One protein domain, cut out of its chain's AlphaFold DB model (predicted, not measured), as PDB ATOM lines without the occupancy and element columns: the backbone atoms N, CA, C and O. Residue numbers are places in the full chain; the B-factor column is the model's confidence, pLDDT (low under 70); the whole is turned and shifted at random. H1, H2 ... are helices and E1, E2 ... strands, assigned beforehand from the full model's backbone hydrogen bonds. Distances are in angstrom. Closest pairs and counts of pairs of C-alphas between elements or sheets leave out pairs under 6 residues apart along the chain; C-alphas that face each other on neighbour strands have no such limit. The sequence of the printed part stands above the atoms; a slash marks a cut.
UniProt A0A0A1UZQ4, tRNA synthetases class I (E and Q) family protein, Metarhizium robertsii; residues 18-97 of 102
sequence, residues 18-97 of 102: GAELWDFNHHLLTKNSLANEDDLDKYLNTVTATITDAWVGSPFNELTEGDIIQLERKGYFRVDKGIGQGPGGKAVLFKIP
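Overview. This is residues 18 to 97 of the 102 residues of the protein "tRNA synthetases class I (E and Q) family protein" of Metarhizium robertsii (UniProt A0A0A1UZQ4). A strongly twisted, curled sheet of five strands forms the body, and a long loop arm, residues 25 to 48, runs on from one end of the E1 and E2 hairpin and makes much of the length. The short helix H1 is at the opposite end of the long axis from the tip of that arm. The 80 printed residues include, in chain order, E1, E2, H1, E3, E4 and E5, and the sheet is mixed, in the order E2, E1, E5, E4, E3. The class is mostly strand, though only 37 residues, under half, are in named elements. The whole is loose, with a radius of gyration of the C-alphas of 16.0 A and spans of 53 by 25 by 19 A.

Along the chain. Find C-alpha 18 at (150.924, 106.572, 122.933); from there E1, residues 18 to 24, runs 19.5 A. After the long loop, pick up C-alpha 49 at (158.726, 99.716, 138.721), where E2, residues 49 to 56, begins its 20.8 A. H1 follows at residues 58 to 62, 8.2 A long, and then E3 at residues 68 to 71, 9.9 A. E4, residues 75 to 81, covers 17.8 A. E5, residues 91 to 96, covers 15.8 A and ends at C-alpha 96, (164.454, 93.785, 129.105).

Arrangement. Begin at E1, an inner strand. E2, an edge strand, is its antiparallel neighbour at 152 degrees, and the two form a hairpin; look for N 21 and O 52, 2.9 A apart. E5 is the parallel neighbour of E1 at 28 degrees: the C-alphas of Ala 19 and Ala 91 face each other at 4.4 A, and N 22 and O 93 are 2.8 A apart. E3, E4 and E5 make a meander, each strand the antiparallel neighbour of the one before. E4 and E5 are a hairpin at 138 degrees, with N 94 and O 78 at 2.8 A. E3 and E4 are a hairpin at 129 degrees, with N 69 and O 77 at 2.9 A. E2 and E3, the two edge strands, are apart. H1 only grazes the sheet, with its residues 60 to 61. In H1, 0 of 1 O i to N i+4 pairs are within hydrogen-bond range, but 2 of 2 O i to N i+3 pairs are.

Size, cuts and confidence. The two C-alphas farthest apart are those of Glu 37 and Ser 58, at 53.0 A. The printed part has no cut. The link from E1 to E2, 24 residues, is long. Look in the B-factor column for pLDDT: its mean over the printed part is 91.2, and no printed residue is under 70.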
ATOM      1  N   GLY A  18     150.469 106.618 121.551       91.06
ATOM      2  CA  GLY A  18     150.924 106.572 122.933       91.06
ATOM      3  C   GLY A  18     151.453 105.186 123.300       91.06
ATOM      4  O   GLY A  18     150.876 104.166 122.925       91.06
ATOM      5  N   ALA A  19     152.526 105.152 124.081       93.75
ATOM      6  CA  ALA A  19     153.075 103.939 124.667       93.75
ATOM      7  C   ALA A  19     153.505 104.179 126.119       93.75
ATOM      8  O   ALA A  19     153.904 105.283 126.488       93.75
ATOM      9  N   GLU A  20     153.461 103.129 126.928       96.38
ATOM     10  CA  GLU A  20     154.015 103.104 128.278       96.38
ATOM     11  C   GLU A  20     155.269 102.232 128.299       96.38
ATOM     12  O   GLU A  20     155.222 101.038 127.991       96.38
ATOM     13  N   LEU A  21     156.397 102.831 128.678       96.38
ATOM     14  CA  LEU A  21     157.653 102.123 128.894       96.38
ATOM     15  C   LEU A  21     157.767 101.774 130.374       96.38
ATOM     16  O   LEU A  21     157.956 102.658 131.209       96.38
ATOM     17  N   TRP A  22     157.671 100.490 130.685       96.31
ATOM     18  CA  TRP A  22     157.836  99.970 132.034       96.31
ATOM     19  C   TRP A  22     159.277  99.521 132.242       96.31
ATOM     20  O   TRP A  22     159.797  98.688 131.499       96.31
ATOM     21  N   ASP A  23     159.910 100.063 133.274       93.69
ATOM     22  CA  ASP A  23     161.226  99.648 133.744       93.69
ATOM     23  C   ASP A  23     161.073  99.051 135.143       93.69
ATOM     24  O   ASP A  23     160.765  99.763 136.105       93.69
ATOM     25  N   PHE A  24     161.227  97.731 135.238       90.69
ATOM     26  CA  PHE A  24     161.144  97.013 136.503       90.69
ATOM     27  C   PHE A  24     162.490  97.047 137.202       90.69
ATOM     28  O   PHE A  24     163.532  96.737 136.623       90.69
ATOM     29  N   ASN A  25     162.457  97.385 138.484       81.44
ATOM     30  CA  ASN A  25     163.648  97.397 139.300       81.44
ATOM     31  C   ASN A  25     164.210  95.974 139.404       81.44
ATOM     32  O   ASN A  25     163.480  95.014 139.650       81.44
ATOM     33  N   HIS A  26     165.526  95.849 139.249       74.38
ATOM     34  CA  HIS A  26     166.223  94.567 139.303       74.38
ATOM     35  C   HIS A  26     166.059  93.852 140.648       74.38
ATOM     36  O   HIS A  26     166.167  92.628 140.717       74.38
ATOM     37  N   HIS A  27     165.809  94.611 141.716       82.69
ATOM     38  CA  HIS A  27     165.701  94.090 143.068       82.69
ATOM     39  C   HIS A  27     164.334  94.423 143.667       82.69
ATOM     40  O   HIS A  27     164.011  95.583 143.934       82.69
ATOM     41  N   LEU A  28     163.543  93.378 143.914       86.56
ATOM     42  CA  LEU A  28     162.295  93.468 144.678       86.56
ATOM     43  C   LEU A  28     162.547  93.599 146.183       86.56
ATOM     44  O   LEU A  28     161.675  94.058 146.915       86.56
ATOM     45  N   LEU A  29     163.741  93.208 146.635       89.19
ATOM     46  CA  LEU A  29     164.179  93.308 148.020       89.19
ATOM     47  C   LEU A  29     165.310  94.326 148.148       89.19
ATOM     48  O   LEU A  29     166.180  94.416 147.285       89.19
ATOM     49  N   THR A  30     165.347  95.040 149.267       87.88
ATOM     50  CA  THR A  30     166.465  95.918 149.647       87.88
ATOM     51  C   THR A  30     167.678  95.137 150.163       87.88
ATOM     52  O   THR A  30     168.741  95.713 150.396       87.88
ATOM     53  N   LYS A  31     167.536  93.815 150.330       87.38
ATOM     54  CA  LYS A  31     168.553  92.890 150.835       87.38
ATOM     55  C   LYS A  31     168.789  91.755 149.834       87.38
ATOM     56  O   LYS A  31     167.846  91.240 149.245       87.38
ATOM     57  N   ASN A  32     170.044  91.323 149.700       84.94
ATOM     58  CA  ASN A  32     170.436  90.248 148.776       84.94
ATOM     59  C   ASN A  32     169.836  88.878 149.131       84.94
ATOM     60  O   ASN A  32     169.587  88.067 148.246       84.94
ATOM     61  N   SER A  33     169.661  88.593 150.423       88.44
ATOM     62  CA  SER A  33     169.084  87.345 150.922       88.44
ATOM     63  C   SER A  33     168.475  87.574 152.300       88.44
ATOM     64  O   SER A  33     169.045  88.316 153.105       88.44
ATOM     65  N   LEU A  34     167.333  86.943 152.567       90.00
ATOM     66  CA  LEU A  34     166.655  86.985 153.860       90.00
ATOM     67  C   LEU A  34     167.151  85.838 154.747       90.00
ATOM     68  O   LEU A  34     167.353  84.717 154.284       90.00
ATOM     69  N   ALA A  35     167.354  86.125 156.025       92.31
ATOM     70  CA  ALA A  35     167.539  85.129 157.066       92.31
ATOM     71  C   ALA A  35     166.170  84.645 157.570       92.31
ATOM     72  O   ALA A  35     165.163  85.327 157.406       92.31
ATOM     73  N   ASN A  36     166.138  83.490 158.237       89.44
ATOM     74  CA  ASN A  36     164.891  82.893 158.737       89.44
ATOM     75  C   ASN A  36     164.132  83.775 159.743       89.44
ATOM     76  O   ASN A  36     162.942  83.572 159.956       89.44
ATOM     77  N   GLU A  37     164.826  84.717 160.377       93.69
ATOM     78  CA  GLU A  37     164.277  85.591 161.421       93.69
ATOM     79  C   GLU A  37     163.985  87.006 160.900       93.69
ATOM     80  O   GLU A  37     163.545  87.873 161.653       93.69
ATOM     81  N   ASP A  38     164.236  87.247 159.609       92.25
ATOM     82  CA  ASP A  38     163.936  88.519 158.972       92.25
ATOM     83  C   ASP A  38     162.434  88.650 158.701       92.25
ATOM     84  O   ASP A  38     161.771  87.737 158.210       92.25
ATOM     85  N   ASP A  39     161.914  89.845 158.955       92.69
ATOM     86  CA  ASP A  39     160.560  90.240 158.589       92.69
ATOM     87  C   ASP A  39     160.548  90.740 157.136       92.69
ATOM     88  O   ASP A  39     161.100  91.804 156.842       92.69
ATOM     89  N   LEU A  40     159.944  89.959 156.233       89.44
ATOM     90  CA  LEU A  40     159.892  90.232 154.793       89.44
ATOM     91  C   LEU A  40     159.411  91.655 154.490       89.44
ATOM     92  O   LEU A  40     160.014  92.329 153.653       89.44
ATOM     93  N   ASP A  41     158.379  92.124 155.193       90.00
ATOM     94  CA  ASP A  41     157.730  93.407 154.913       90.00
ATOM     95  C   ASP A  41     158.689  94.592 155.102       90.00
ATOM     96  O   ASP A  41     158.554  95.623 154.444       90.00
ATOM     97  N   LYS A  42     159.721  94.435 155.942       90.12
ATOM     98  CA  LYS A  42     160.757  95.457 156.169       90.12
ATOM     99  C   LYS A  42     161.795  95.531 155.055       90.12
ATOM    100  O   LYS A  42     162.533  96.513 154.976       90.12
ATOM    101  N   TYR A  43     161.878  94.498 154.221       90.69
ATOM    102  CA  TYR A  43     162.881  94.384 153.167       90.69
ATOM    103  C   TYR A  43     162.295  94.490 151.762       90.69
ATOM    104  O   TYR A  43     163.058  94.449 150.800       90.69
ATOM    105  N   LEU A  44     160.980  94.663 151.616       89.31
ATOM    106  CA  LEU A  44     160.366  94.959 150.325       89.31
ATOM    107  C   LEU A  44     160.828  96.326 149.808       89.31
ATOM    108  O   LEU A  44     160.864  97.321 150.533       89.31
ATOM    109  N   ASN A  45     161.177  96.381 148.527       87.81
ATOM    110  CA  ASN A  45     161.461  97.633 147.850       87.81
ATOM    111  C   ASN A  45     160.156  98.413 147.634       87.81
ATOM    112  O   ASN A  45     159.199  97.891 147.063       87.81
ATOM    113  N   THR A  46     160.125  99.675 148.059       87.69
ATOM    114  CA  THR A  46     158.944 100.540 147.930       87.69
ATOM    115  C   THR A  46     158.667 100.958 146.487       87.69
ATOM    116  O   THR A  46     157.542 101.340 146.173       87.69
ATOM    117  N   VAL A  47     159.671 100.872 145.603       87.12
ATOM    118  CA  VAL A  47     159.547 101.190 144.175       87.12
ATOM    119  C   VAL A  47     160.107 100.041 143.338       87.12
ATOM    120  O   VAL A  47     161.311  99.931 143.094       87.12
ATOM    121  N   THR A  48     159.204  99.181 142.871       88.12
ATOM    122  CA  THR A  48     159.525  97.998 142.057       88.12
ATOM    123  C   THR A  48     159.438  98.243 140.555       88.12
ATOM    124  O   THR A  48     159.955  97.439 139.784       88.12
ATOM    125  N   ALA A  49     158.827  99.346 140.124       91.12
ATOM    126  CA  ALA A  49     158.726  99.716 138.721       91.12
ATOM    127  C   ALA A  49     158.678 101.235 138.547       91.12
ATOM    128  O   ALA A  49     158.186 101.961 139.412       91.12
ATOM    129  N   THR A  50     159.146 101.701 137.395       92.19
ATOM    130  CA  THR A  50     158.902 103.058 136.908       92.19
ATOM    131  C   THR A  50     158.233 102.992 135.543       92.19
ATOM    132  O   THR A  50     158.543 102.119 134.734       92.19
ATOM    133  N   ILE A  51     157.290 103.903 135.300       94.88
ATOM    134  CA  ILE A  51     156.547 103.997 134.042       94.88
ATOM    135  C   ILE A  51     156.913 105.328 133.402       94.88
ATOM    136  O   ILE A  51     156.867 106.370 134.053       94.88
ATOM    137  N   THR A  52     157.290 105.291 132.130       95.00
ATOM    138  CA  THR A  52     157.543 106.487 131.329       95.00
ATOM    139  C   THR A  52     156.571 106.521 130.162       95.00
ATOM    140  O   THR A  52     156.597 105.630 129.312       95.00
ATOM    141  N   ASP A  53     155.746 107.564 130.102       94.12
ATOM    142  CA  ASP A  53     154.930 107.848 128.924       94.12
ATOM    143  C   ASP A  53     155.820 108.206 127.730       94.12
ATOM    144  O   ASP A  53     156.743 109.020 127.833       94.12
ATOM    145  N   ALA A  54     155.530 107.600 126.584       91.19
ATOM    146  CA  ALA A  54     156.267 107.787 125.348       91.19
ATOM    147  C   ALA A  54     155.324 107.933 124.149       91.19
ATOM    148  O   ALA A  54     154.192 107.452 124.147       91.19
ATOM    149  N   TRP A  55     155.842 108.574 123.106       90.31
ATOM    150  CA  TRP A  55     155.233 108.602 121.784       90.31
ATOM    151  C   TRP A  55     156.043 107.713 120.854       90.31
ATOM    152  O   TRP A  55     157.273 107.799 120.827       90.31
ATOM    153  N   VAL A  56     155.351 106.868 120.103       86.44
ATOM    154  CA  VAL A  56     155.938 105.954 119.124       86.44
ATOM    155  C   VAL A  56     155.349 106.210 117.741       86.44
ATOM    156  O   VAL A  56     154.251 106.753 117.614       86.44
ATOM    157  N   GLY A  57     156.116 105.864 116.708       85.00
ATOM    158  CA  GLY A  57     155.706 106.032 115.315       85.00
ATOM    159  C   GLY A  57     154.835 104.885 114.803       85.00
ATOM    160  O   GLY A  57     154.646 103.867 115.474       85.00
ATOM    161  N   SER A  58     154.383 105.022 113.558       83.56
ATOM    162  CA  SER A  58     153.499 104.066 112.881       83.56
ATOM    163  C   SER A  58     153.983 102.605 112.806       83.56
ATOM    164  O   SER A  58     153.107 101.737 112.827       83.56
ATOM    165  N   PRO A  59     155.296 102.261 112.794       85.69
ATOM    166  CA  PRO A  59     155.724 100.856 112.775       85.69
ATOM    167  C   PRO A  59     155.256 100.049 113.992       85.69
ATOM    168  O   PRO A  59     155.198  98.826 113.939       85.69
ATOM    169  N   PHE A  60     154.888 100.716 115.091       88.00
ATOM    170  CA  PHE A  60     154.369 100.040 116.278       88.00
ATOM    171  C   PHE A  60     152.999  99.395 116.054       88.00
ATOM    172  O   PHE A  60     152.623  98.520 116.830       88.00
ATOM    173  N   ASN A  61     152.260  99.788 115.008       88.31
ATOM    174  CA  ASN A  61     150.957  99.197 114.678       88.31
ATOM    175  C   ASN A  61     151.057  97.723 114.273       88.31
ATOM    176  O   ASN A  61     150.077  96.991 114.380       88.31
ATOM    177  N   GLU A  62     152.227  97.295 113.804       90.00
ATOM    178  CA  GLU A  62     152.480  95.916 113.387       90.00
ATOM    179  C   GLU A  62     152.972  95.038 114.543       90.00
ATOM    180  O   GLU A  62     153.072  93.823 114.390       90.00
ATOM    181  N   LEU A  63     153.277  95.640 115.698       92.06
ATOM    182  CA  LEU A  63     153.808  94.922 116.847       92.06
ATOM    183  C   LEU A  63     152.701  94.232 117.637       92.06
ATOM    184  O   LEU A  63     151.673  94.819 117.985       92.06
ATOM    185  N   THR A  64     152.969  92.984 117.987       93.81
ATOM    186  CA  THR A  64     152.079  92.105 118.737       93.81
ATOM    187  C   THR A  64     152.690  91.719 120.077       93.81
ATOM    188  O   THR A  64     153.884  91.899 120.322       93.81
ATOM    189  N   GLU A  65     151.860  91.212 120.990       96.50
ATOM    190  CA  GLU A  65     152.338  90.721 122.279       96.50
ATOM    191  C   GLU A  65     153.440  89.665 122.096       96.50
ATOM    192  O   GLU A  65     153.291  88.691 121.361       96.50
ATOM    193  N   GLY A  66     154.542  89.841 122.821       95.88
ATOM    194  CA  GLY A  66     155.698  88.956 122.791       95.88
ATOM    195  C   GLY A  66     156.837  89.425 121.894       95.88
ATOM    196  O   GLY A  66     157.962  88.971 122.115       95.88
ATOM    197  N   ASP A  67     156.593  90.356 120.968       97.00
ATOM    198  CA  ASP A  67     157.644  90.886 120.102       97.00
ATOM    199  C   ASP A  67     158.734  91.587 120.918       97.00
ATOM    200  O   ASP A  67     158.464  92.283 121.902       97.00
ATOM    201  N   ILE A  68     159.989  91.399 120.509       95.81
ATOM    202  CA  ILE A  68     161.148  92.038 121.132       95.81
ATOM    203  C   ILE A  68     161.681  93.105 120.185       95.81
ATOM    204  O   ILE A  68     162.114  92.808 119.073       95.81
ATOM    205  N   ILE A  69     161.700  94.344 120.662       94.12
ATOM    206  CA  ILE A  69     162.169  95.507 119.916       94.12
ATOM    207  C   ILE A  69     163.325  96.187 120.640       94.12
ATOM    208  O   ILE A  69     163.440  96.127 121.865       94.12
ATOM    209  N   GLN A  70     164.178  96.875 119.887       92.44
ATOM    210  CA  GLN A  70     165.203  97.746 120.446       92.44
ATOM    211  C   GLN A  70     164.802  99.201 120.221       92.44
ATOM    212  O   GLN A  70     164.668  99.652 119.087       92.44
ATOM    213  N   LEU A  71     164.645  99.940 121.314       90.81
ATOM    214  CA  LEU A  71     164.508 101.386 121.278       90.81
ATOM    215  C   LEU A  71     165.895 102.021 121.379       90.81
ATOM    216  O   LEU A  71     166.658 101.765 122.321       90.81
ATOM    217  N   GLU A  72     166.215 102.884 120.419       87.75
ATOM    218  CA  GLU A  72     167.502 103.572 120.360       87.75
ATOM    219  C   GLU A  72     167.806 104.310 121.669       87.75
ATOM    220  O   GLU A  72     166.997 105.083 122.186       87.75
ATOM    221  N   ARG A  73     168.993 104.047 122.236       87.62
ATOM    222  CA  ARG A  73     169.479 104.599 123.521       87.62
ATOM    223  C   ARG A  73     168.602 104.310 124.753       87.62
ATOM    224  O   ARG A  73     168.887 104.841 125.826       87.62
ATOM    225  N   LYS A  74     167.561 103.485 124.631       89.19
ATOM    226  CA  LYS A  74     166.684 103.067 125.740       89.19
ATOM    227  C   LYS A  74     166.840 101.585 126.079       89.19
ATOM    228  O   LYS A  74     166.610 101.208 127.225       89.19
ATOM    229  N   GLY A  75     167.296 100.781 125.121       91.25
ATOM    230  CA  GLY A  75     167.562  99.356 125.296       91.25
ATOM    231  C   GLY A  75     166.506  98.488 124.624       91.25
ATOM    232  O   GLY A  75     165.823  98.930 123.702       91.25
ATOM    233  N   TYR A  76     166.400  97.241 125.074       94.44
ATOM    234  CA  TYR A  76     165.464  96.266 124.524       94.44
ATOM    235  C   TYR A  76     164.170  96.249 125.329       94.44
ATOM    236  O   TYR A  76     164.193  96.413 126.547       94.44
ATOM    237  N   PHE A  77     163.055  96.031 124.645       95.88
ATOM    238  CA  PHE A  77     161.725  95.962 125.228       95.88
ATOM    239  C   PHE A  77     160.972  94.771 124.648       95.88
ATOM    240  O   PHE A  77     161.066  94.502 123.453       95.88
ATOM    241  N   ARG A  78     160.209  94.079 125.493       96.69
ATOM    242  CA  ARG A  78     159.182  93.129 125.073       96.69
ATOM    243  C   ARG A  78     157.845  93.857 125.014       96.69
ATOM    244  O   ARG A  78     157.496  94.571 125.954       96.69
ATOM    245  N   VAL A  79     157.090  93.651 123.947       97.19
ATOM    246  CA  VAL A  79     155.707  94.113 123.838       97.19
ATOM    247  C   VAL A  79     154.845  93.251 124.752       97.19
ATOM    248  O   VAL A  79     154.712  92.050 124.540       97.19
ATOM    249  N   ASP A  80     154.305  93.853 125.805       97.25
ATOM    250  CA  ASP A  80     153.317  93.205 126.670       97.25
ATOM    251  C   ASP A  80     151.912  93.378 126.095       97.25
ATOM    252  O   ASP A  80     151.117  92.448 126.082       97.25
ATOM    253  N   LYS A  81     151.628  94.566 125.548       96.19
ATOM    254  CA  LYS A  81     150.374  94.862 124.854       96.19
ATOM    255  C   LYS A  81     150.639  95.686 123.610       96.19
ATOM    256  O   LYS A  81     151.342  96.699 123.680       96.19
ATOM    257  N   GLY A  82     150.044  95.272 122.497       93.56
ATOM    258  CA  GLY A  82     150.047  96.047 121.265       93.56
ATOM    259  C   GLY A  82     149.220  97.330 121.392       93.56
ATOM    260  O   GLY A  82     148.540  97.579 122.395       93.56
ATOM    261  N   ILE A  83     149.263  98.158 120.352       90.75
ATOM    262  CA  ILE A  83     148.454  99.378 120.275       90.75
ATOM    263  C   ILE A  83     146.961  99.034 120.383       90.75
ATOM    264  O   ILE A  83     146.491  98.027 119.859       90.75
ATOM    265  N   GLY A  84     146.211  99.866 121.106       91.25
ATOM    266  CA  GLY A  84     144.782  99.679 121.357       91.25
ATOM    267  C   GLY A  84     144.454  98.686 122.476       91.25
ATOM    268  O   GLY A  84     143.297  98.602 122.879       91.25
ATOM    269  N   GLN A  85     145.442  97.960 123.007       92.94
ATOM    270  CA  GLN A  85     145.218  96.903 124.001       92.94
ATOM    271  C   GLN A  85     145.585  97.317 125.435       92.94
ATOM    272  O   GLN A  85     145.113  96.703 126.398       92.94
ATOM    273  N   GLY A  86     146.433  98.334 125.604       91.50
ATOM    274  CA  GLY A  86     146.833  98.856 126.909       91.50
ATOM    275  C   GLY A  86     145.924  99.959 127.467       91.50
ATOM    276  O   GLY A  86     144.904 100.318 126.868       91.50
ATOM    277  N   PRO A  87     146.281 100.512 128.643       90.31
ATOM    278  CA  PRO A  87     145.547 101.605 129.273       90.31
ATOM    279  C   PRO A  87     145.405 102.807 128.331       90.31
ATOM    280  O   PRO A  87     146.375 103.273 127.738       90.31
ATOM    281  N   GLY A  88     144.175 103.298 128.157       89.69
ATOM    282  CA  GLY A  88     143.897 104.410 127.241       89.69
ATOM    283  C   GLY A  88     144.230 104.120 125.771       89.69
ATOM    284  O   GLY A  88     144.444 105.059 125.012       89.69
ATOM    285  N   GLY A  89     144.311 102.843 125.374       90.12
ATOM    286  CA  GLY A  89     144.660 102.425 124.014       90.12
ATOM    287  C   GLY A  89     146.156 102.494 123.693       90.12
ATOM    288  O   GLY A  89     146.538 102.290 122.542       90.12
ATOM    289  N   LYS A  90     147.010 102.767 124.686       92.56
ATOM    290  CA  LYS A  90     148.465 102.807 124.511       92.56
ATOM    291  C   LYS A  90     149.052 101.406 124.325       92.56
ATOM    292  O   LYS A  90     148.499 100.428 124.825       92.56
ATOM    293  N   ALA A  91     150.205 101.319 123.666       94.62
ATOM    294  CA  ALA A  91     151.046 100.123 123.737       94.62
ATOM    295  C   ALA A  91     151.714 100.009 125.120       94.62
ATOM    296  O   ALA A  91     151.995 101.024 125.756       94.62
ATOM    297  N   VAL A  92     152.013  98.790 125.569       96.81
ATOM    298  CA  VAL A  92     152.731  98.534 126.830       96.81
ATOM    299  C   VAL A  92     154.011  97.767 126.531       96.81
ATOM    300  O   VAL A  92     153.980  96.698 125.921       96.81
ATOM    301  N   LEU A  93     155.143  98.326 126.956       97.25
ATOM    302  CA  LEU A  93     156.480  97.841 126.628       97.25
ATOM    303  C   LEU A  93     157.272  97.601 127.911       97.25
ATOM    304  O   LEU A  93     157.532  98.529 128.673       97.25
ATOM    305  N   PHE A  94     157.694  96.361 128.136       96.88
ATOM    306  CA  PHE A  94     158.478  95.969 129.303       96.88
ATOM    307  C   PHE A  94     159.957  95.954 128.956       96.88
ATOM    308  O   PHE A  94     160.386  95.215 128.068       96.88
ATOM    309  N   LYS A  95     160.751  96.765 129.651       95.25
ATOM    310  CA  LYS A  95     162.192  96.824 129.437       95.25
ATOM    311  C   LYS A  95     162.832  95.491 129.800       95.25
ATOM    312  O   LYS A  95     162.629  94.960 130.890       95.25
ATOM    313  N   ILE A  96     163.641  94.973 128.885       93.50
ATOM    314  CA  ILE A  96     164.454  93.785 129.105       93.50
ATOM    315  C   ILE A  96     165.776  94.243 129.727       93.50
ATOM    316  O   ILE A  96     166.517  95.011 129.099       93.50
ATOM    317  N   PRO A  97     166.112  93.784 130.939       88.44
ATOM    318  CA  PRO A  97     167.363  94.158 131.564       88.44
ATOM    319  C   PRO A  97     168.534  93.465 130.860       88.44
ATOM    320  O   PRO A  97     168.632  92.242 130.850       88.44
TER     321      PRO A  97